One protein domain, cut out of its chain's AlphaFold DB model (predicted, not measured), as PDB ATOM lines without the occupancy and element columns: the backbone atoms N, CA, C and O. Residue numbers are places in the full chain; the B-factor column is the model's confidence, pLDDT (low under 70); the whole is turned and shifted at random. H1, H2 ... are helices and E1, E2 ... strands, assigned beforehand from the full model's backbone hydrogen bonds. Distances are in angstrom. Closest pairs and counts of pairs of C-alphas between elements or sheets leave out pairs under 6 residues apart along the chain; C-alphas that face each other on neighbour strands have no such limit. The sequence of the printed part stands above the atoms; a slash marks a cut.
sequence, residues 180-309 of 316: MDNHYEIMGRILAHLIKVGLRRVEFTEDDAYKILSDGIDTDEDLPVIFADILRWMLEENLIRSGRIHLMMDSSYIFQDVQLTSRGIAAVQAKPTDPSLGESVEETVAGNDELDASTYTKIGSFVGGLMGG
ATOM      1  N   MET A 180    -106.055 470.947  37.307       84.25
ATOM      2  CA  MET A 180    -106.965 469.834  37.058       84.25
ATOM      3  C   MET A 180    -108.421 470.172  37.408       84.25
ATOM      4  O   MET A 180    -109.320 469.763  36.681       84.25
ATOM      5  N   ASP A 181    -108.664 470.948  38.467       83.94
ATOM      6  CA  ASP A 181    -110.019 471.395  38.815       83.94
ATOM      7  C   ASP A 181    -110.614 472.279  37.712       83.94
ATOM      8  O   ASP A 181    -111.786 472.116  37.372       83.94
ATOM      9  N   ASN A 182    -109.790 473.129  37.082       84.88
ATOM     10  CA  ASN A 182    -110.189 473.891  35.895       84.88
ATOM     11  C   ASN A 182    -110.558 472.958  34.733       84.88
ATOM     12  O   ASN A 182    -111.592 473.136  34.094       84.88
ATOM     13  N   HIS A 183    -109.748 471.929  34.466       89.44
ATOM     14  CA  HIS A 183    -110.044 470.972  33.394       89.44
ATOM     15  C   HIS A 183    -111.334 470.188  33.661       89.44
ATOM     16  O   HIS A 183    -112.132 469.972  32.747       89.44
ATOM     17  N   TYR A 184    -111.571 469.790  34.912       92.06
ATOM     18  CA  TYR A 184    -112.820 469.152  35.306       92.06
ATOM     19  C   TYR A 184    -114.011 470.099  35.180       92.06
ATOM     20  O   TYR A 184    -115.063 469.675  34.710       92.06
ATOM     21  N   GLU A 185    -113.862 471.376  35.528       90.56
ATOM     22  CA  GLU A 185    -114.922 472.359  35.315       90.56
ATOM     23  C   GLU A 185    -115.287 472.470  33.829       90.56
ATOM     24  O   GLU A 185    -116.457 472.333  33.464       90.56
ATOM     25  N   ILE A 186    -114.287 472.643  32.958       91.31
ATOM     26  CA  ILE A 186    -114.485 472.744  31.507       91.31
ATOM     27  C   ILE A 186    -115.184 471.488  30.971       91.31
ATOM     28  O   ILE A 186    -116.184 471.586  30.258       91.31
ATOM     29  N   MET A 187    -114.709 470.304  31.363       94.38
ATOM     30  CA  MET A 187    -115.324 469.031  30.989       94.38
ATOM     31  C   MET A 187    -116.782 468.945  31.459       94.38
ATOM     32  O   MET A 187    -117.657 468.547  30.688       94.38
ATOM     33  N   GLY A 188    -117.062 469.350  32.701       94.12
ATOM     34  CA  GLY A 188    -118.409 469.381  33.260       94.12
ATOM     35  C   GLY A 188    -119.348 470.303  32.487       94.12
ATOM     36  O   GLY A 188    -120.482 469.919  32.201       94.12
ATOM     37  N   ARG A 189    -118.870 471.480  32.076       93.19
ATOM     38  CA  ARG A 189    -119.644 472.439  31.274       93.19
ATOM     39  C   ARG A 189    -119.922 471.923  29.859       93.19
ATOM     40  O   ARG A 189    -121.058 472.023  29.394       93.19
ATOM     41  N   ILE A 190    -118.936 471.303  29.200       94.56
ATOM     42  CA  ILE A 190    -119.125 470.647  27.891       94.56
ATOM     43  C   ILE A 190    -120.189 469.549  28.002       94.56
ATOM     44  O   ILE A 190    -121.113 469.489  27.189       94.56
ATOM     45  N   LEU A 191    -120.093 468.689  29.020       95.56
ATOM     46  CA  LEU A 191    -121.058 467.614  29.241       95.56
ATOM     47  C   LEU A 191    -122.459 468.151  29.515       95.56
ATOM     48  O   LEU A 191    -123.416 467.662  28.923       95.56
ATOM     49  N   ALA A 192    -122.587 469.178  30.355       94.19
ATOM     50  CA  ALA A 192    -123.873 469.798  30.635       94.19
ATOM     51  C   ALA A 192    -124.508 470.397  29.372       94.19
ATOM     52  O   ALA A 192    -125.701 470.207  29.129       94.19
ATOM     53  N   HIS A 193    -123.709 471.058  28.528       93.44
ATOM     54  CA  HIS A 193    -124.166 471.549  27.231       93.44
ATOM     55  C   HIS A 193    -124.684 470.402  26.350       93.44
ATOM     56  O   HIS A 193    -125.799 470.477  25.831       93.44
ATOM     57  N   LEU A 194    -123.917 469.314  26.233       94.81
ATOM     58  CA  LEU A 194    -124.288 468.141  25.438       94.81
ATOM     59  C   LEU A 194    -125.536 467.415  25.970       94.81
ATOM     60  O   LEU A 194    -126.354 466.950  25.182       94.81
ATOM     61  N   ILE A 195    -125.720 467.351  27.290       95.00
ATOM     62  CA  ILE A 195    -126.930 466.796  27.912       95.00
ATOM     63  C   ILE A 195    -128.150 467.648  27.550       95.00
ATOM     64  O   ILE A 195    -129.159 467.108  27.096       95.00
ATOM     65  N   LYS A 196    -128.051 468.980  27.667       92.94
ATOM     66  CA  LYS A 196    -129.161 469.906  27.374       92.94
ATOM     67  C   LYS A 196    -129.626 469.842  25.916       92.94
ATOM     68  O   LYS A 196    -130.813 469.993  25.638       92.94
ATOM     69  N   VAL A 197    -128.715 469.596  24.975       93.06
ATOM     70  CA  VAL A 197    -129.058 469.410  23.550       93.06
ATOM     71  C   VAL A 197    -129.451 467.966  23.203       93.06
ATOM     72  O   VAL A 197    -129.947 467.711  22.099       93.06
ATOM     73  N   GLY A 198    -129.242 467.018  24.121       92.25
ATOM     74  CA  GLY A 198    -129.531 465.597  23.963       92.25
ATOM     75  C   GLY A 198    -128.721 464.939  22.842       92.25
ATOM     76  O   GLY A 198    -127.515 465.113  22.707       92.25
ATOM     77  N   LEU A 199    -129.394 464.166  21.984       92.38
ATOM     78  CA  LEU A 199    -128.762 463.490  20.843       92.38
ATOM     79  C   LEU A 199    -128.571 464.400  19.615       92.38
ATOM     80  O   LEU A 199    -128.325 463.901  18.514       92.38
ATOM     81  N   ARG A 200    -128.704 465.720  19.754       95.00
ATOM     82  CA  ARG A 200    -128.396 466.629  18.649       95.00
ATOM     83  C   ARG A 200    -126.889 466.726  18.450       95.00
ATOM     84  O   ARG A 200    -126.098 466.572  19.372       95.00
ATOM     85  N   ARG A 201    -126.517 466.972  17.200       94.38
ATOM     86  CA  ARG A 201    -125.147 467.274  16.803       94.38
ATOM     87  C   ARG A 201    -124.882 468.752  17.043       94.38
ATOM     88  O   ARG A 201    -125.692 469.574  16.609       94.38
ATOM     89  N   VAL A 202    -123.780 469.062  17.716       94.25
ATOM     90  CA  VAL A 202    -123.348 470.439  17.987       94.25
ATOM     91  C   VAL A 202    -122.001 470.729  17.350       94.25
ATOM     92  O   VAL A 202    -121.241 469.820  17.016       94.25
ATOM     93  N   GLU A 203    -121.735 472.009  17.145       93.69
ATOM     94  CA  GLU A 203    -120.435 472.506  16.724       93.69
ATOM     95  C   GLU A 203    -119.756 473.150  17.933       93.69
ATOM     96  O   GLU A 203    -120.429 473.818  18.715       93.69
ATOM     97  N   PHE A 204    -118.453 472.916  18.090       93.62
ATOM     98  CA  PHE A 204    -117.617 473.636  19.047       93.62
ATOM     99  C   PHE A 204    -116.488 474.361  18.316       93.62
ATOM    100  O   PHE A 204    -115.736 473.755  17.544       93.62
ATOM    101  N   THR A 205    -116.369 475.647  18.612       90.50
ATOM    102  CA  THR A 205    -115.385 476.598  18.089       90.50
ATOM    103  C   THR A 205    -114.612 477.253  19.240       90.50
ATOM    104  O   THR A 205    -114.882 476.988  20.414       90.50
ATOM    105  N   GLU A 206    -113.649 478.118  18.925       85.88
ATOM    106  CA  GLU A 206    -112.953 478.934  19.931       85.88
ATOM    107  C   GLU A 206    -113.905 479.872  20.680       85.88
ATOM    108  O   GLU A 206    -113.812 480.009  21.897       85.88
ATOM    109  N   ASP A 207    -114.885 480.453  19.982       85.25
ATOM    110  CA  ASP A 207    -115.899 481.310  20.601       85.25
ATOM    111  C   ASP A 207    -116.695 480.563  21.678       85.25
ATOM    112  O   ASP A 207    -117.122 481.156  22.671       85.25
ATOM    113  N   ASP A 208    -116.922 479.263  21.480       84.56
ATOM    114  CA  ASP A 208    -117.646 478.437  22.442       84.56
ATOM    115  C   ASP A 208    -116.824 478.188  23.703       84.56
ATOM    116  O   ASP A 208    -117.413 478.097  24.778       84.56
ATOM    117  N   ALA A 209    -115.487 478.173  23.617       81.69
ATOM    118  CA  ALA A 209    -114.638 478.128  24.805       81.69
ATOM    119  C   ALA A 209    -114.927 479.333  25.709       81.69
ATOM    120  O   ALA A 209    -115.134 479.170  26.907       81.69
ATOM    121  N   TYR A 210    -115.062 480.533  25.144       80.94
ATOM    122  CA  TYR A 210    -115.396 481.720  25.930       80.94
ATOM    123  C   TYR A 210    -116.861 481.748  26.381       80.94
ATOM    124  O   TYR A 210    -117.134 482.116  27.519       80.94
ATOM    125  N   LYS A 211    -117.813 481.335  25.532       78.62
ATOM    126  CA  LYS A 211    -119.255 481.349  25.861       78.62
ATOM    127  C   LYS A 211    -119.654 480.303  26.900       78.62
ATOM    128  O   LYS A 211    -120.561 480.539  27.685       78.62
ATOM    129  N   ILE A 212    -119.028 479.129  26.881       71.69
ATOM    130  CA  ILE A 212    -119.340 478.038  27.815       71.69
ATOM    131  C   ILE A 212    -118.687 478.299  29.180       71.69
ATOM    132  O   ILE A 212    -119.215 477.872  30.212       71.69
ATOM    133  N   LEU A 213    -117.562 479.023  29.197       68.31
ATOM    134  CA  LEU A 213    -116.744 479.282  30.385       68.31
ATOM    135  C   LEU A 213    -116.907 480.704  30.956       68.31
ATOM    136  O   LEU A 213    -116.241 481.027  31.939       68.31
ATOM    137  N   SER A 214    -117.799 481.531  30.395       57.12
ATOM    138  CA  SER A 214    -117.920 482.971  30.685       57.12
ATOM    139  C   SER A 214    -118.217 483.345  32.146       57.12
ATOM    140  O   SER A 214    -118.062 484.511  32.496       57.12
ATOM    141  N   ASP A 215    -118.582 482.388  33.005       56.19
ATOM    142  CA  ASP A 215    -119.060 482.647  34.373       56.19
ATOM    143  C   ASP A 215    -118.131 482.167  35.506       56.19
ATOM    144  O   ASP A 215    -118.589 482.018  36.639       56.19
ATOM    145  N   GLY A 216    -116.838 481.903  35.282       51.25
ATOM    146  CA  GLY A 216    -116.011 481.495  36.434       51.25
ATOM    147  C   GLY A 216    -114.521 481.255  36.254       51.25
ATOM    148  O   GLY A 216    -113.816 481.205  37.263       51.25
ATOM    149  N   ILE A 217    -114.022 481.136  35.026       57.75
ATOM    150  CA  ILE A 217    -112.596 480.907  34.783       57.75
ATOM    151  C   ILE A 217    -111.966 482.250  34.413       57.75
ATOM    152  O   ILE A 217    -112.415 482.892  33.464       57.75
ATOM    153  N   ASP A 218    -110.955 482.688  35.178       56.69
ATOM    154  CA  ASP A 218    -110.112 483.830  34.798       56.69
ATOM    155  C   ASP A 218    -109.630 483.559  33.362       56.69
ATOM    156  O   ASP A 218    -108.970 482.551  33.110       56.69
ATOM    157  N   THR A 219    -110.067 484.390  32.409       56.81
ATOM    158  CA  THR A 219    -109.870 484.179  30.970       56.81
ATOM    159  C   THR A 219    -108.388 484.267  30.635       56.81
ATOM    160  O   THR A 219    -107.870 485.349  30.355       56.81
ATOM    161  N   ASP A 220    -107.718 483.126  30.713       62.84
ATOM    162  CA  ASP A 220    -106.353 482.932  30.253       62.84
ATOM    163  C   ASP A 220    -106.323 482.987  28.717       62.84
ATOM    164  O   ASP A 220    -107.267 482.541  28.053       62.84
ATOM    165  N   GLU A 221    -105.249 483.527  28.137       65.31
ATOM    166  CA  GLU A 221    -105.065 483.552  26.677       65.31
ATOM    167  C   GLU A 221    -105.039 482.122  26.103       65.31
ATOM    168  O   GLU A 221    -105.453 481.898  24.967       65.31
ATOM    169  N   ASP A 222    -104.668 481.140  26.930       76.75
ATOM    170  CA  ASP A 222    -104.589 479.723  26.574       76.75
ATOM    171  C   ASP A 222    -105.936 478.969  26.658       76.75
ATOM    172  O   ASP A 222    -106.007 477.780  26.331       76.75
ATOM    173  N   LEU A 223    -107.032 479.621  27.069       81.19
ATOM    174  CA  LEU A 223    -108.332 478.968  27.286       81.19
ATOM    175  C   LEU A 223    -108.864 478.183  26.067       81.19
ATOM    176  O   LEU A 223    -109.303 477.044  26.260       81.19
ATOM    177  N   PRO A 224    -108.808 478.704  24.822       84.19
ATOM    178  CA  PRO A 224    -109.243 477.947  23.646       84.19
ATOM    179  C   PRO A 224    -108.397 476.691  23.419       84.19
ATOM    180  O   PRO A 224    -108.926 475.640  23.057       84.19
ATOM    181  N   VAL A 225    -107.090 476.767  23.685       85.31
ATOM    182  CA  VAL A 225    -106.172 475.630  23.531       85.31
ATOM    183  C   VAL A 225    -106.522 474.533  24.534       85.31
ATOM    184  O   VAL A 225    -106.702 473.378  24.148       85.31
ATOM    185  N   ILE A 226    -106.716 474.901  25.804       86.88
ATOM    186  CA  ILE A 226    -107.114 473.966  26.865       86.88
ATOM    187  C   ILE A 226    -108.466 473.321  26.533       86.88
ATOM    188  O   ILE A 226    -108.637 472.107  26.668       86.88
ATOM    189  N   PHE A 227    -109.429 474.112  26.056       90.31
ATOM    190  CA  PHE A 227    -110.741 473.614  25.655       90.31
ATOM    191  C   PHE A 227    -110.646 472.594  24.508       90.31
ATOM    192  O   PHE A 227    -111.272 471.530  24.569       90.31
ATOM    193  N   ALA A 228    -109.822 472.870  23.491       91.50
ATOM    194  CA  ALA A 228    -109.573 471.950  22.382       91.50
ATOM    195  C   ALA A 228    -108.931 470.635  22.839       91.50
ATOM    196  O   ALA A 228    -109.323 469.561  22.372       91.50
ATOM    197  N   ASP A 229    -107.960 470.705  23.749       91.38
ATOM    198  CA  ASP A 229    -107.273 469.528  24.277       91.38
ATOM    199  C   ASP A 229    -108.209 468.655  25.121       91.38
ATOM    200  O   ASP A 229    -108.187 467.428  24.996       91.38
ATOM    201  N   ILE A 230    -109.112 469.261  25.898       93.50
ATOM    202  CA  ILE A 230    -110.149 468.525  26.637       93.50
ATOM    203  C   ILE A 230    -111.125 467.846  25.672       93.50
ATOM    204  O   ILE A 230    -111.424 466.663  25.844       93.50
ATOM    205  N   LEU A 231    -111.583 468.536  24.621       94.62
ATOM    206  CA  LEU A 231    -112.432 467.922  23.592       94.62
ATOM    207  C   LEU A 231    -111.738 466.736  22.910       94.62
ATOM    208  O   LEU A 231    -112.366 465.694  22.712       94.62
ATOM    209  N   ARG A 232    -110.446 466.860  22.581       94.44
ATOM    210  CA  ARG A 232    -109.648 465.755  22.023       94.44
ATOM    211  C   ARG A 232    -109.561 464.579  22.981       94.44
ATOM    212  O   ARG A 232    -109.845 463.458  22.573       94.44
ATOM    213  N   TRP A 233    -109.256 464.830  24.248       94.25
ATOM    214  CA  TRP A 233    -109.203 463.776  25.253       94.25
ATOM    215  C   TRP A 233    -110.556 463.056  25.395       94.25
ATOM    216  O   TRP A 233    -110.618 461.828  25.380       94.25
ATOM    217  N   MET A 234    -111.668 463.801  25.431       96.31
ATOM    218  CA  MET A 234    -113.016 463.216  25.492       96.31
ATOM    219  C   MET A 234    -113.353 462.375  24.246       96.31
ATOM    220  O   MET A 234    -114.090 461.389  24.353       96.31
ATOM    221  N   LEU A 235    -112.844 462.751  23.065       95.12
ATOM    222  CA  LEU A 235    -112.970 461.958  21.834       95.12
ATOM    223  C   LEU A 235    -112.159 460.660  21.917       95.12
ATOM    224  O   LEU A 235    -112.676 459.596  21.577       95.12
ATOM    225  N   GLU A 236    -110.914 460.732  22.386       93.69
ATOM    226  CA  GLU A 236    -110.012 459.581  22.534       93.69
ATOM    227  C   GLU A 236    -110.552 458.561  23.546       93.69
ATOM    228  O   GLU A 236    -110.556 457.354  23.289       93.69
ATOM    229  N   GLU A 237    -111.148 459.041  24.640       93.00
ATOM    230  CA  GLU A 237    -111.844 458.201  25.618       93.00
ATOM    231  C   GLU A 237    -113.212 457.694  25.138       93.00
ATOM    232  O   GLU A 237    -113.904 456.955  25.845       93.00
ATOM    233  N   ASN A 238    -113.615 458.018  23.908       94.62
ATOM    234  CA  ASN A 238    -114.919 457.679  23.341       94.62
ATOM    235  C   ASN A 238    -116.095 458.169  24.200       94.62
ATOM    236  O   ASN A 238    -117.164 457.559  24.182       94.62
ATOM    237  N   LEU A 239    -115.924 459.249  24.963       95.75
ATOM    238  CA  LEU A 239    -117.004 459.873  25.726       95.75
ATOM    239  C   LEU A 239    -117.933 460.645  24.780       95.75
ATOM    240  O   LEU A 239    -119.160 460.543  24.848       95.75
ATOM    241  N   ILE A 240    -117.322 461.343  23.827       97.00
ATOM    242  CA  ILE A 240    -117.989 462.030  22.723       97.00
ATOM    243  C   ILE A 240    -117.473 461.491  21.389       97.00
ATOM    244  O   ILE A 240    -116.456 460.805  21.316       97.00
ATOM    245  N   ARG A 241    -118.198 461.789  20.317       96.25
ATOM    246  CA  ARG A 241    -117.756 461.599  18.932       96.25
ATOM    247  C   ARG A 241    -117.910 462.906  18.180       96.25
ATOM    248  O   ARG A 241    -118.798 463.682  18.507       96.25
ATOM    249  N   SER A 242    -117.094 463.099  17.153       96.06
ATOM    250  CA  SER A 242    -117.193 464.209  16.207       96.06
ATOM    251  C   SER A 242    -117.231 463.643  14.790       96.06
ATOM    252  O   SER A 242    -116.579 462.638  14.501       96.06
ATOM    253  N   GLY A 243    -118.020 464.259  13.911       91.69
ATOM    254  CA  GLY A 243    -118.059 463.878  12.501       91.69
ATOM    255  C   GLY A 243    -116.868 464.423  11.717       91.69
ATOM    256  O   GLY A 243    -116.362 463.742  10.823       91.69
ATOM    257  N   ARG A 244    -116.421 465.646  12.032       90.31
ATOM    258  CA  ARG A 244    -115.281 466.310  11.384       90.31
ATOM    259  C   ARG A 244    -114.566 467.228  12.361       90.31
ATOM    260  O   ARG A 244    -115.211 467.947  13.115       90.31
ATOM    261  N   ILE A 245    -113.242 467.255  12.263       91.62
ATOM    262  CA  ILE A 245    -112.385 468.171  13.011       91.62
ATOM    263  C   ILE A 245    -111.570 468.950  11.983       91.62
ATOM    264  O   ILE A 245    -110.838 468.344  11.198       91.62
ATOM    265  N   HIS A 246    -111.712 470.273  11.972       87.88
ATOM    266  CA  HIS A 246    -110.897 471.162  11.146       87.88
ATOM    267  C   HIS A 246    -109.875 471.863  12.027       87.88
ATOM    268  O   HIS A 246    -110.229 472.406  13.070       87.88
ATOM    269  N   LEU A 247    -108.621 471.840  11.587       83.56
ATOM    270  CA  LEU A 247    -107.532 472.619  12.163       83.56
ATOM    271  C   LEU A 247    -107.127 473.658  11.125       83.56
ATOM    272  O   LEU A 247    -106.746 473.302  10.005       83.56
ATOM    273  N   MET A 248    -107.268 474.924  11.484       78.44
ATOM    274  CA  MET A 248    -106.976 476.057  10.618       78.44
ATOM    275  C   MET A 248    -105.490 476.439  10.704       78.44
ATOM    276  O   MET A 248    -104.754 475.994  11.584       78.44
ATOM    277  N   MET A 249    -105.022 477.260   9.758       72.12
ATOM    278  CA  MET A 249    -103.610 477.681   9.693       72.12
ATOM    279  C   MET A 249    -103.181 478.580  10.858       72.12
ATOM    280  O   MET A 249    -101.994 478.656  11.159       72.12
ATOM    281  N   ASP A 250    -104.132 479.261  11.488       76.00
ATOM    282  CA  ASP A 250    -103.938 480.125  12.653       76.00
ATOM    283  C   ASP A 250    -104.018 479.363  13.985       76.00
ATOM    284  O   ASP A 250    -103.988 479.977  15.043       76.00
ATOM    285  N   SER A 251    -104.040 478.027  13.941       69.38
ATOM    286  CA  SER A 251    -104.237 477.139  15.096       69.38
ATOM    287  C   SER A 251    -105.660 477.115  15.654       69.38
ATOM    288  O   SER A 251    -105.894 476.380  16.614       69.38
ATOM    289  N   SER A 252    -106.614 477.804  15.016       79.75
ATOM    290  CA  SER A 252    -108.021 477.683  15.392       79.75
ATOM    291  C   SER A 252    -108.613 476.335  15.009       79.75
ATOM    292  O   SER A 252    -108.121 475.620  14.122       79.75
ATOM    293  N   TYR A 253    -109.670 475.949  15.717       86.62
ATOM    294  CA  TYR A 253    -110.293 474.641  15.576       86.62
ATOM    295  C   TYR A 253    -111.805 474.739  15.399       86.62
ATOM    296  O   TYR A 253    -112.474 475.625  15.928       86.62
ATOM    297  N   ILE A 254    -112.350 473.757  14.682       91.00
ATOM    298  CA  ILE A 254    -113.791 473.524  14.601       91.00
ATOM    299  C   ILE A 254    -114.045 472.028  14.768       91.00
ATOM    300  O   ILE A 254    -113.666 471.227  13.907       91.00
ATOM    301  N   PHE A 255    -114.719 471.649  15.854       94.56
ATOM    302  CA  PHE A 255    -115.258 470.304  16.035       94.56
ATOM    303  C   PHE A 255    -116.712 470.301  15.576       94.56
ATOM    304  O   PHE A 255    -117.587 470.843  16.245       94.56
ATOM    305  N   GLN A 256    -116.980 469.681  14.432       94.00
ATOM    306  CA  GLN A 256    -118.324 469.579  13.872       94.00
ATOM    307  C   GLN A 256    -118.970 468.251  14.245       94.00
ATOM    308  O   GLN A 256    -118.305 467.221  14.410       94.00
ATOM    309  N   ASP A 257    -120.298 468.262  14.292       95.75
ATOM    310  CA  ASP A 257    -121.108 467.077  14.540       95.75
ATOM    311  C   ASP A 257    -120.772 466.370  15.868       95.75
ATOM    312  O   ASP A 257    -120.779 465.138  15.944       95.75
ATOM    313  N   VAL A 258    -120.455 467.143  16.911       96.62
ATOM    314  CA  VAL A 258    -120.126 466.614  18.235       96.62
ATOM    315  C   VAL A 258    -121.378 466.090  18.927       96.62
ATOM    316  O   VAL A 258    -122.436 466.719  18.887       96.62
ATOM    317  N   GLN A 259    -121.273 464.910  19.535       97.06
ATOM    318  CA  GLN A 259    -122.373 464.244  20.228       97.06
ATOM    319  C   GLN A 259    -121.837 463.287  21.299       97.06
ATOM    320  O   GLN A 259    -120.775 462.689  21.116       97.06
ATOM    321  N   LEU A 260    -122.606 463.059  22.368       96.88
ATOM    322  CA  LEU A 260    -122.352 461.950  23.292       96.88
ATOM    323  C   LEU A 260    -122.391 460.600  22.557       96.88
ATOM    324  O   LEU A 260    -123.236 460.355  21.690       96.88
ATOM    325  N   THR A 261    -121.475 459.704  22.918       96.88
ATOM    326  CA  THR A 261    -121.536 458.296  22.502       96.88
ATOM    327  C   THR A 261    -122.426 457.495  23.456       96.88
ATOM    328  O   THR A 261    -122.868 458.000  24.485       96.88
ATOM    329  N   SER A 262    -122.639 456.206  23.180       94.75
ATOM    330  CA  SER A 262    -123.260 455.299  24.155       94.75
ATOM    331  C   SER A 262    -122.465 455.201  25.465       94.75
ATOM    332  O   SER A 262    -123.067 455.080  26.526       94.75
ATOM    333  N   ARG A 263    -121.126 455.284  25.406       94.31
ATOM    334  CA  ARG A 263    -120.258 455.323  26.596       94.31
ATOM    335  C   ARG A 263    -120.429 456.645  27.348       94.31
ATOM    336  O   ARG A 263    -120.530 456.620  28.567       94.31
ATOM    337  N   GLY A 264    -120.531 457.763  26.628       95.38
ATOM    338  CA  GLY A 264    -120.851 459.075  27.199       95.38
ATOM    339  C   GLY A 264    -122.186 459.100  27.930       95.38
ATOM    340  O   GLY A 264    -122.241 459.516  29.081       95.38
ATOM    341  N   ILE A 265    -123.240 458.582  27.295       96.19
ATOM    342  CA  ILE A 265    -124.577 458.474  27.895       96.19
ATOM    343  C   ILE A 265    -124.527 457.612  29.161       96.19
ATOM    344  O   ILE A 265    -124.999 458.034  30.211       96.19
ATOM    345  N   ALA A 266    -123.886 456.441  29.094       94.06
ATOM    346  CA  ALA A 266    -123.737 455.576  30.261       94.06
ATOM    347  C   ALA A 266    -122.967 456.257  31.407       94.06
ATOM    348  O   ALA A 266    -123.302 456.048  32.569       94.06
ATOM    349  N   ALA A 267    -121.960 457.079  31.096       93.88
ATOM    350  CA  ALA A 267    -121.191 457.808  32.101       93.88
ATOM    351  C   ALA A 267    -122.020 458.899  32.797       93.88
ATOM    352  O   ALA A 267    -121.955 459.015  34.017       93.88
ATOM    353  N   VAL A 268    -122.829 459.668  32.058       94.75
ATOM    354  CA  VAL A 268    -123.664 460.729  32.658       94.75
ATOM    355  C   VAL A 268    -124.897 460.184  33.389       94.75
ATOM    356  O   VAL A 268    -125.428 460.854  34.272       94.75
ATOM    357  N   GLN A 269    -125.320 458.959  33.067       94.19
ATOM    358  CA  GLN A 269    -126.391 458.227  33.758       94.19
ATOM    359  C   GLN A 269    -125.900 457.401  34.950       94.19
ATOM    360  O   GLN A 269    -126.708 456.865  35.708       94.19
ATOM    361  N   ALA A 270    -124.583 457.258  35.120       90.81
ATOM    362  CA  ALA A 270    -124.026 456.526  36.243       90.81
ATOM    363  C   ALA A 270    -124.306 457.270  37.554       90.81
ATOM    364  O   ALA A 270    -124.156 458.490  37.629       90.81
ATOM    365  N   LYS A 271    -124.666 456.511  38.596       90.94
ATOM    366  CA  LYS A 271    -124.927 457.062  39.927       90.94
ATOM    367  C   LYS A 271    -123.631 457.598  40.549       90.94
ATOM    368  O   LYS A 271    -122.717 456.800  40.786       90.94
ATOM    369  N   PRO A 272    -123.539 458.905  40.845       89.56
ATOM    370  CA  PRO A 272    -122.366 459.475  41.485       89.56
ATOM    371  C   PRO A 272    -122.236 459.009  42.933       89.56
ATOM    372  O   PRO A 272    -123.220 458.738  43.621       89.56
ATOM    373  N   THR A 273    -121.000 458.940  43.424       81.62
ATOM    374  CA  THR A 273    -120.738 458.725  44.855       81.62
ATOM    375  C   THR A 273    -120.910 460.002  45.671       81.62
ATOM    376  O   THR A 273    -121.147 459.923  46.872       81.62
ATOM    377  N   ASP A 274    -120.764 461.168  45.034       81.69
ATOM    378  CA  ASP A 274    -120.985 462.468  45.660       81.69
ATOM    379  C   ASP A 274    -122.499 462.762  45.720       81.69
ATOM    380  O   ASP A 274    -123.123 462.909  44.665       81.69
ATOM    381  N   PRO A 275    -123.100 462.894  46.921       82.50
ATOM    382  CA  PRO A 275    -124.531 463.163  47.071       82.50
ATOM    383  C   PRO A 275    -124.997 464.466  46.413       82.50
ATOM    384  O   PRO A 275    -126.182 464.615  46.126       82.50
ATOM    385  N   SER A 276    -124.090 465.424  46.190       82.88
ATOM    386  CA  SER A 276    -124.428 466.703  45.560       82.88
ATOM    387  C   SER A 276    -124.702 466.603  44.058       82.88
ATOM    388  O   SER A 276    -125.283 467.528  43.503       82.88
ATOM    389  N   LEU A 277    -124.346 465.484  43.420       84.56
ATOM    390  CA  LEU A 277    -124.675 465.187  42.020       84.56
ATOM    391  C   LEU A 277    -125.927 464.296  41.874       84.56
ATOM    392  O   LEU A 277    -126.182 463.757  40.797       84.56
ATOM    393  N   GLY A 278    -126.701 464.122  42.952       85.12
ATOM    394  CA  GLY A 278    -127.993 463.438  42.924       85.12
ATOM    395  C   GLY A 278    -127.925 461.981  42.450       85.12
ATOM    396  O   GLY A 278    -126.991 461.242  42.764       85.12
ATOM    397  N   GLU A 279    -128.954 461.548  41.720       88.94
ATOM    398  CA  GLU A 279    -129.050 460.182  41.187       88.94
ATOM    399  C   GLU A 279    -128.251 459.989  39.888       88.94
ATOM    400  O   GLU A 279    -127.823 458.873  39.597       88.94
ATOM    401  N   SER A 280    -128.010 461.060  39.124       91.62
ATOM    402  CA  SER A 280    -127.154 461.060  37.933       91.62
ATOM    403  C   SER A 280    -126.700 462.475  37.558       91.62
ATOM    404  O   SER A 280    -127.323 463.473  37.939       91.62
ATOM    405  N   VAL A 281    -125.633 462.569  36.756       92.50
ATOM    406  CA  VAL A 281    -125.215 463.845  36.150       92.50
ATOM    407  C   VAL A 281    -126.307 464.368  35.217       92.50
ATOM    408  O   VAL A 281    -126.594 465.561  35.235       92.50
ATOM    409  N   GLU A 282    -126.933 463.488  34.427       93.44
ATOM    410  CA  GLU A 282    -128.035 463.856  33.530       93.44
ATOM    411  C   GLU A 282    -129.184 464.524  34.291       93.44
ATOM    412  O   GLU A 282    -129.622 465.604  33.903       93.44
ATOM    413  N   GLU A 283    -129.629 463.935  35.402       91.50
ATOM    414  CA  GLU A 283    -130.711 464.489  36.223       91.50
ATOM    415  C   GLU A 283    -130.315 465.812  36.883       91.50
ATOM    416  O   GLU A 283    -131.090 466.769  36.859       91.50
ATOM    417  N   THR A 284    -129.087 465.902  37.401       92.06
ATOM    418  CA  THR A 284    -128.562 467.147  37.980       92.06
ATOM    419  C   THR A 284    -128.546 468.276  36.954       92.06
ATOM    420  O   THR A 284    -128.934 469.399  37.266       92.06
ATOM    421  N   VAL A 285    -128.141 467.995  35.716       91.69
ATOM    422  CA  VAL A 285    -128.118 468.997  34.643       91.69
ATOM    423  C   VAL A 285    -129.527 469.316  34.136       91.69
ATOM    424  O   VAL A 285    -129.823 470.477  33.873       91.69
ATOM    425  N   ALA A 286    -130.404 468.321  33.990       87.75
ATOM    426  CA  ALA A 286    -131.765 468.519  33.489       87.75
ATOM    427  C   ALA A 286    -132.660 469.275  34.485       87.75
ATOM    428  O   ALA A 286    -133.574 469.985  34.071       87.75
ATOM    429  N   GLY A 287    -132.399 469.131  35.787       83.44
ATOM    430  CA  GLY A 287    -133.142 469.802  36.852       83.44
ATOM    431  C   GLY A 287    -132.720 471.249  37.125       83.44
ATOM    432  O   GLY A 287    -133.375 471.907  37.931       83.44
ATOM    433  N   ASN A 288    -131.650 471.748  36.492       84.69
ATOM    434  CA  ASN A 288    -131.083 473.067  36.775       84.69
ATOM    435  C   ASN A 288    -130.775 473.848  35.488       84.69
ATOM    436  O   ASN A 288    -129.991 473.419  34.636       84.69
ATOM    437  N   ASP A 289    -131.335 475.054  35.377       75.56
ATOM    438  CA  ASP A 289    -131.060 475.949  34.248       75.56
ATOM    439  C   ASP A 289    -129.607 476.442  34.257       75.56
ATOM    440  O   ASP A 289    -128.971 476.527  33.203       75.56
ATOM    441  N   GLU A 290    -129.045 476.661  35.446       79.06
ATOM    442  CA  GLU A 290    -127.680 477.133  35.656       79.06
ATOM    443  C   GLU A 290    -127.053 476.391  36.843       79.06
ATOM    444  O   GLU A 290    -127.675 476.237  37.894       79.06
ATOM    445  N   LEU A 291    -125.833 475.890  36.653       87.06
ATOM    446  CA  LEU A 291    -125.043 475.224  37.688       87.06
ATOM    447  C   LEU A 291    -123.851 476.111  38.045       87.06
ATOM    448  O   LEU A 291    -123.324 476.822  37.190       87.06
ATOM    449  N   ASP A 292    -123.412 476.051  39.298       88.06
ATOM    450  CA  ASP A 292    -122.211 476.759  39.727       88.06
ATOM    451  C   ASP A 292    -120.933 476.044  39.247       88.06
ATOM    452  O   ASP A 292    -120.929 474.851  38.920       88.06
ATOM    453  N   ALA A 293    -119.815 476.777  39.240       85.81
ATOM    454  CA  ALA A 293    -118.501 476.238  38.882       85.81
ATOM    455  C   ALA A 293    -118.160 474.968  39.683       85.81
ATOM    456  O   ALA A 293    -117.685 473.985  39.121       85.81
ATOM    457  N   SER A 294    -118.492 474.945  40.982       88.88
ATOM    458  CA  SER A 294    -118.198 473.803  41.854       88.88
ATOM    459  C   SER A 294    -118.917 472.522  41.417       88.88
ATOM    460  O   SER A 294    -118.328 471.438  41.458       88.88
ATOM    461  N   THR A 295    -120.165 472.630  40.954       91.31
ATOM    462  CA  THR A 295    -120.925 471.486  40.447       91.31
ATOM    463  C   THR A 295    -120.351 470.999  39.124       91.31
ATOM    464  O   THR A 295    -120.187 469.792  38.949       91.31
ATOM    465  N   TYR A 296    -119.950 471.900  38.223       92.44
ATOM    466  CA  TYR A 296    -119.274 471.501  36.986       92.44
ATOM    467  C   TYR A 296    -117.954 470.772  37.253       92.44
ATOM    468  O   TYR A 296    -117.724 469.710  36.674       92.44
ATOM    469  N   THR A 297    -117.126 471.266  38.180       91.62
ATOM    470  CA  THR A 297    -115.894 470.579  38.597       91.62
ATOM    471  C   THR A 297    -116.189 469.174  39.122       91.62
ATOM    472  O   THR A 297    -115.511 468.215  38.750       91.62
ATOM    473  N   LYS A 298    -117.230 469.005  39.946       93.06
ATOM    474  CA  LYS A 298    -117.632 467.682  40.453       93.06
ATOM    475  C   LYS A 298    -118.091 466.748  39.339       93.06
ATOM    476  O   LYS A 298    -117.706 465.580  39.343       93.06
ATOM    477  N   ILE A 299    -118.868 467.250  38.377       94.12
ATOM    478  CA  ILE A 299    -119.298 466.477  37.203       94.12
ATOM    479  C   ILE A 299    -118.077 465.986  36.417       94.12
ATOM    480  O   ILE A 299    -117.965 464.789  36.145       94.12
ATOM    481  N   GLY A 300    -117.151 466.886  36.074       92.94
ATOM    482  CA  GLY A 300    -115.954 466.527  35.315       92.94
ATOM    483  C   GLY A 300    -115.041 465.564  36.067       92.94
ATOM    484  O   GLY A 300    -114.563 464.603  35.475       92.94
ATOM    485  N   SER A 301    -114.858 465.760  37.373       93.00
ATOM    486  CA  SER A 301    -114.062 464.864  38.220       93.00
ATOM    487  C   SER A 301    -114.671 463.462  38.297       93.00
ATOM    488  O   SER A 301    -113.968 462.465  38.130       93.00
ATOM    489  N   PHE A 302    -115.994 463.366  38.461       93.81
ATOM    490  CA  PHE A 302    -116.702 462.089  38.468       93.81
ATOM    491  C   PHE A 302    -116.551 461.343  37.137       93.81
ATOM    492  O   PHE A 302    -116.132 460.183  37.122       93.81
ATOM    493  N   VAL A 303    -116.844 462.002  36.011       92.44
ATOM    494  CA  VAL A 303    -116.756 461.371  34.684       92.44
ATOM    495  C   VAL A 303    -115.304 461.065  34.309       92.44
ATOM    496  O   VAL A 303    -115.023 459.983  33.793       92.44
ATOM    497  N   GLY A 304    -114.365 461.952  34.636       88.75
ATOM    498  CA  GLY A 304    -112.931 461.722  34.478       88.75
ATOM    499  C   GLY A 304    -112.447 460.509  35.276       88.75
ATOM    500  O   GLY A 304    -111.751 459.651  34.732       88.75
ATOM    501  N   GLY A 305    -112.886 460.371  36.531       87.62
ATOM    502  CA  GLY A 305    -112.592 459.216  37.383       87.62
ATOM    503  C   GLY A 305    -113.162 457.906  36.832       87.62
ATOM    504  O   GLY A 305    -112.454 456.896  36.792       87.62
ATOM    505  N   LEU A 306    -114.404 457.930  36.329       86.06
ATOM    506  CA  LEU A 306    -115.020 456.790  35.643       86.06
ATOM    507  C   LEU A 306    -114.206 456.351  34.418       86.06
ATOM    508  O   LEU A 306    -113.991 455.153  34.224       86.06
ATOM    509  N   MET A 307    -113.762 457.295  33.582       83.19
ATOM    510  CA  MET A 307    -113.018 456.980  32.356       83.19
ATOM    511  C   MET A 307    -111.586 456.526  32.642       83.19
ATOM    512  O   MET A 307    -111.118 455.579  32.016       83.19
ATOM    513  N   GLY A 308    -110.932 457.116  33.644       72.50
ATOM    514  CA  GLY A 308    -109.596 456.719  34.096       72.50
ATOM    515  C   GLY A 308    -109.540 455.374  34.831       72.50
ATOM    516  O   GLY A 308    -108.467 454.970  35.271       72.50
ATOM    517  N   GLY A 309    -110.673 454.680  35.003       66.00
ATOM    518  CA  GLY A 309    -110.743 453.408  35.727       66.00
ATOM    519  C   GLY A 309    -110.594 453.546  37.246       66.00
ATOM    520  O   GLY A 309    -110.474 452.544  37.950       66.00
TER     521      GLY A 309
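AT A GLANCE: This is residues 180 to 309 of the 316 residues of an uncharacterized protein of Rhizobium sp. 24NR (UniProt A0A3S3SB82). A small, twisted sheet of three strands, E1, E3 and E2, forms a wall at one end of a helical body, and H1 runs through the middle of that body. H3 covers part of the sheet and crosses H1, while H6 crosses H1 on the side away from the sheet; H2 packs on H1 and H3, and H5 packs on H1 near its last residues. The printed part has 130 residues, with six named helices and three named strands in the order H1 E1 H2 H3 E2 E3 H4 H5 H6; the sheet's order is E1 E3 E2, all antiparallel, and the class is mostly helix. The whole is compact, with a radius of gyration of the C-alphas of 13.8 A and spans of 45 by 31 by 28 A.

IN THESE COORDINATES: In the sheet, E1 is residues 202 to 204, E3 is residues 253 to 260 and E2 is residues 244 to 247. E3, the longest strand, is 19.1 A from first to last C-alpha and bends by 68 degrees at residue 257; E2 is 10.0 A long and E1 6.6 A. H1, residues 180 to 197, is the longest helix at 25.9 A, from C-alpha 180 at (-106.965, 469.834, 37.058) to C-alpha 197 at (-129.058, 469.410, 23.550). H3, residues 223 to 236, is 20.0 A long, and H2, residues 206 to 213, is 11.1 A. H4 is residues 262 to 268, 10.1 A, and H5 is residues 281 to 286, 8.5 A. H6, residues 293 to 307, is 21.1 A long and ends with C-alpha 307 at (-113.018, 456.980, 32.356).

HOW THE PARTS SIT: E3 is the inner strand, and the sheet is twisted, with C-alphas up to 4.2 A off its best plane. E1 and E3 are antiparallel at 144 degrees, with N 202 and O 258 within hydrogen-bond range at 2.9 A. E2 and E3 form a hairpin, with N 256 and O 244 at 2.8 A and N 246 and O 254 at 2.9 A. Residues 240 to 241 also pair with residues 259 to 260 of E3, antiparallel. E1, H2 H3 and E2 form a split strand-helix-strand unit, two strands running the same way with E3 between them in the sheet, and its crossover is right-handed. H3 is on the sheet at a height of 9.6 A, over E3, and runs slantwise to it at 44 degrees on the local plane. H1 only grazes the sheet, with residues 190 to 197. H1 is the hub, touching four helices. It touches H6 with residues 181 to 189, about perpendicular at 89 degrees; the closest C-alphas, of Glu 185 and Thr 297, are 3.9 A apart. It touches H3 with residues 183 to 187, Met 187 and Ile 230 being closest at 6.8 A between C-alphas, at a steep tilt of 69 degrees, only just short of about perpendicular. H2 touches H1 at 83 degrees, about perpendicular, with the C-alphas of Arg 189 and Ile 212 closest at 6.6 A. H5 touches H1 at a steep tilt of 52 degrees, with the C-alphas of Ala 192 and Val 285 closest at 5.9 A. H4 and H6 only just touch, with 3 pairs of C-alphas within 8 A, the closest being Ala 267 and Val 303 at 6.2 A. Every O i to N i+4 pair is within hydrogen-bond range in H1, H3, H4, H5 and H6; in H2 it is 3 of 4.

THE WHOLE: The two C-alphas farthest apart, of Met 249 and Pro 275, are 45.2 A apart. The printed part has no cut. The link from H4 to H5, residues 269 to 280, is long. The mean pLDDT of the printed part is 87.2; residues 213 to 221, 251 and 309 are under 70.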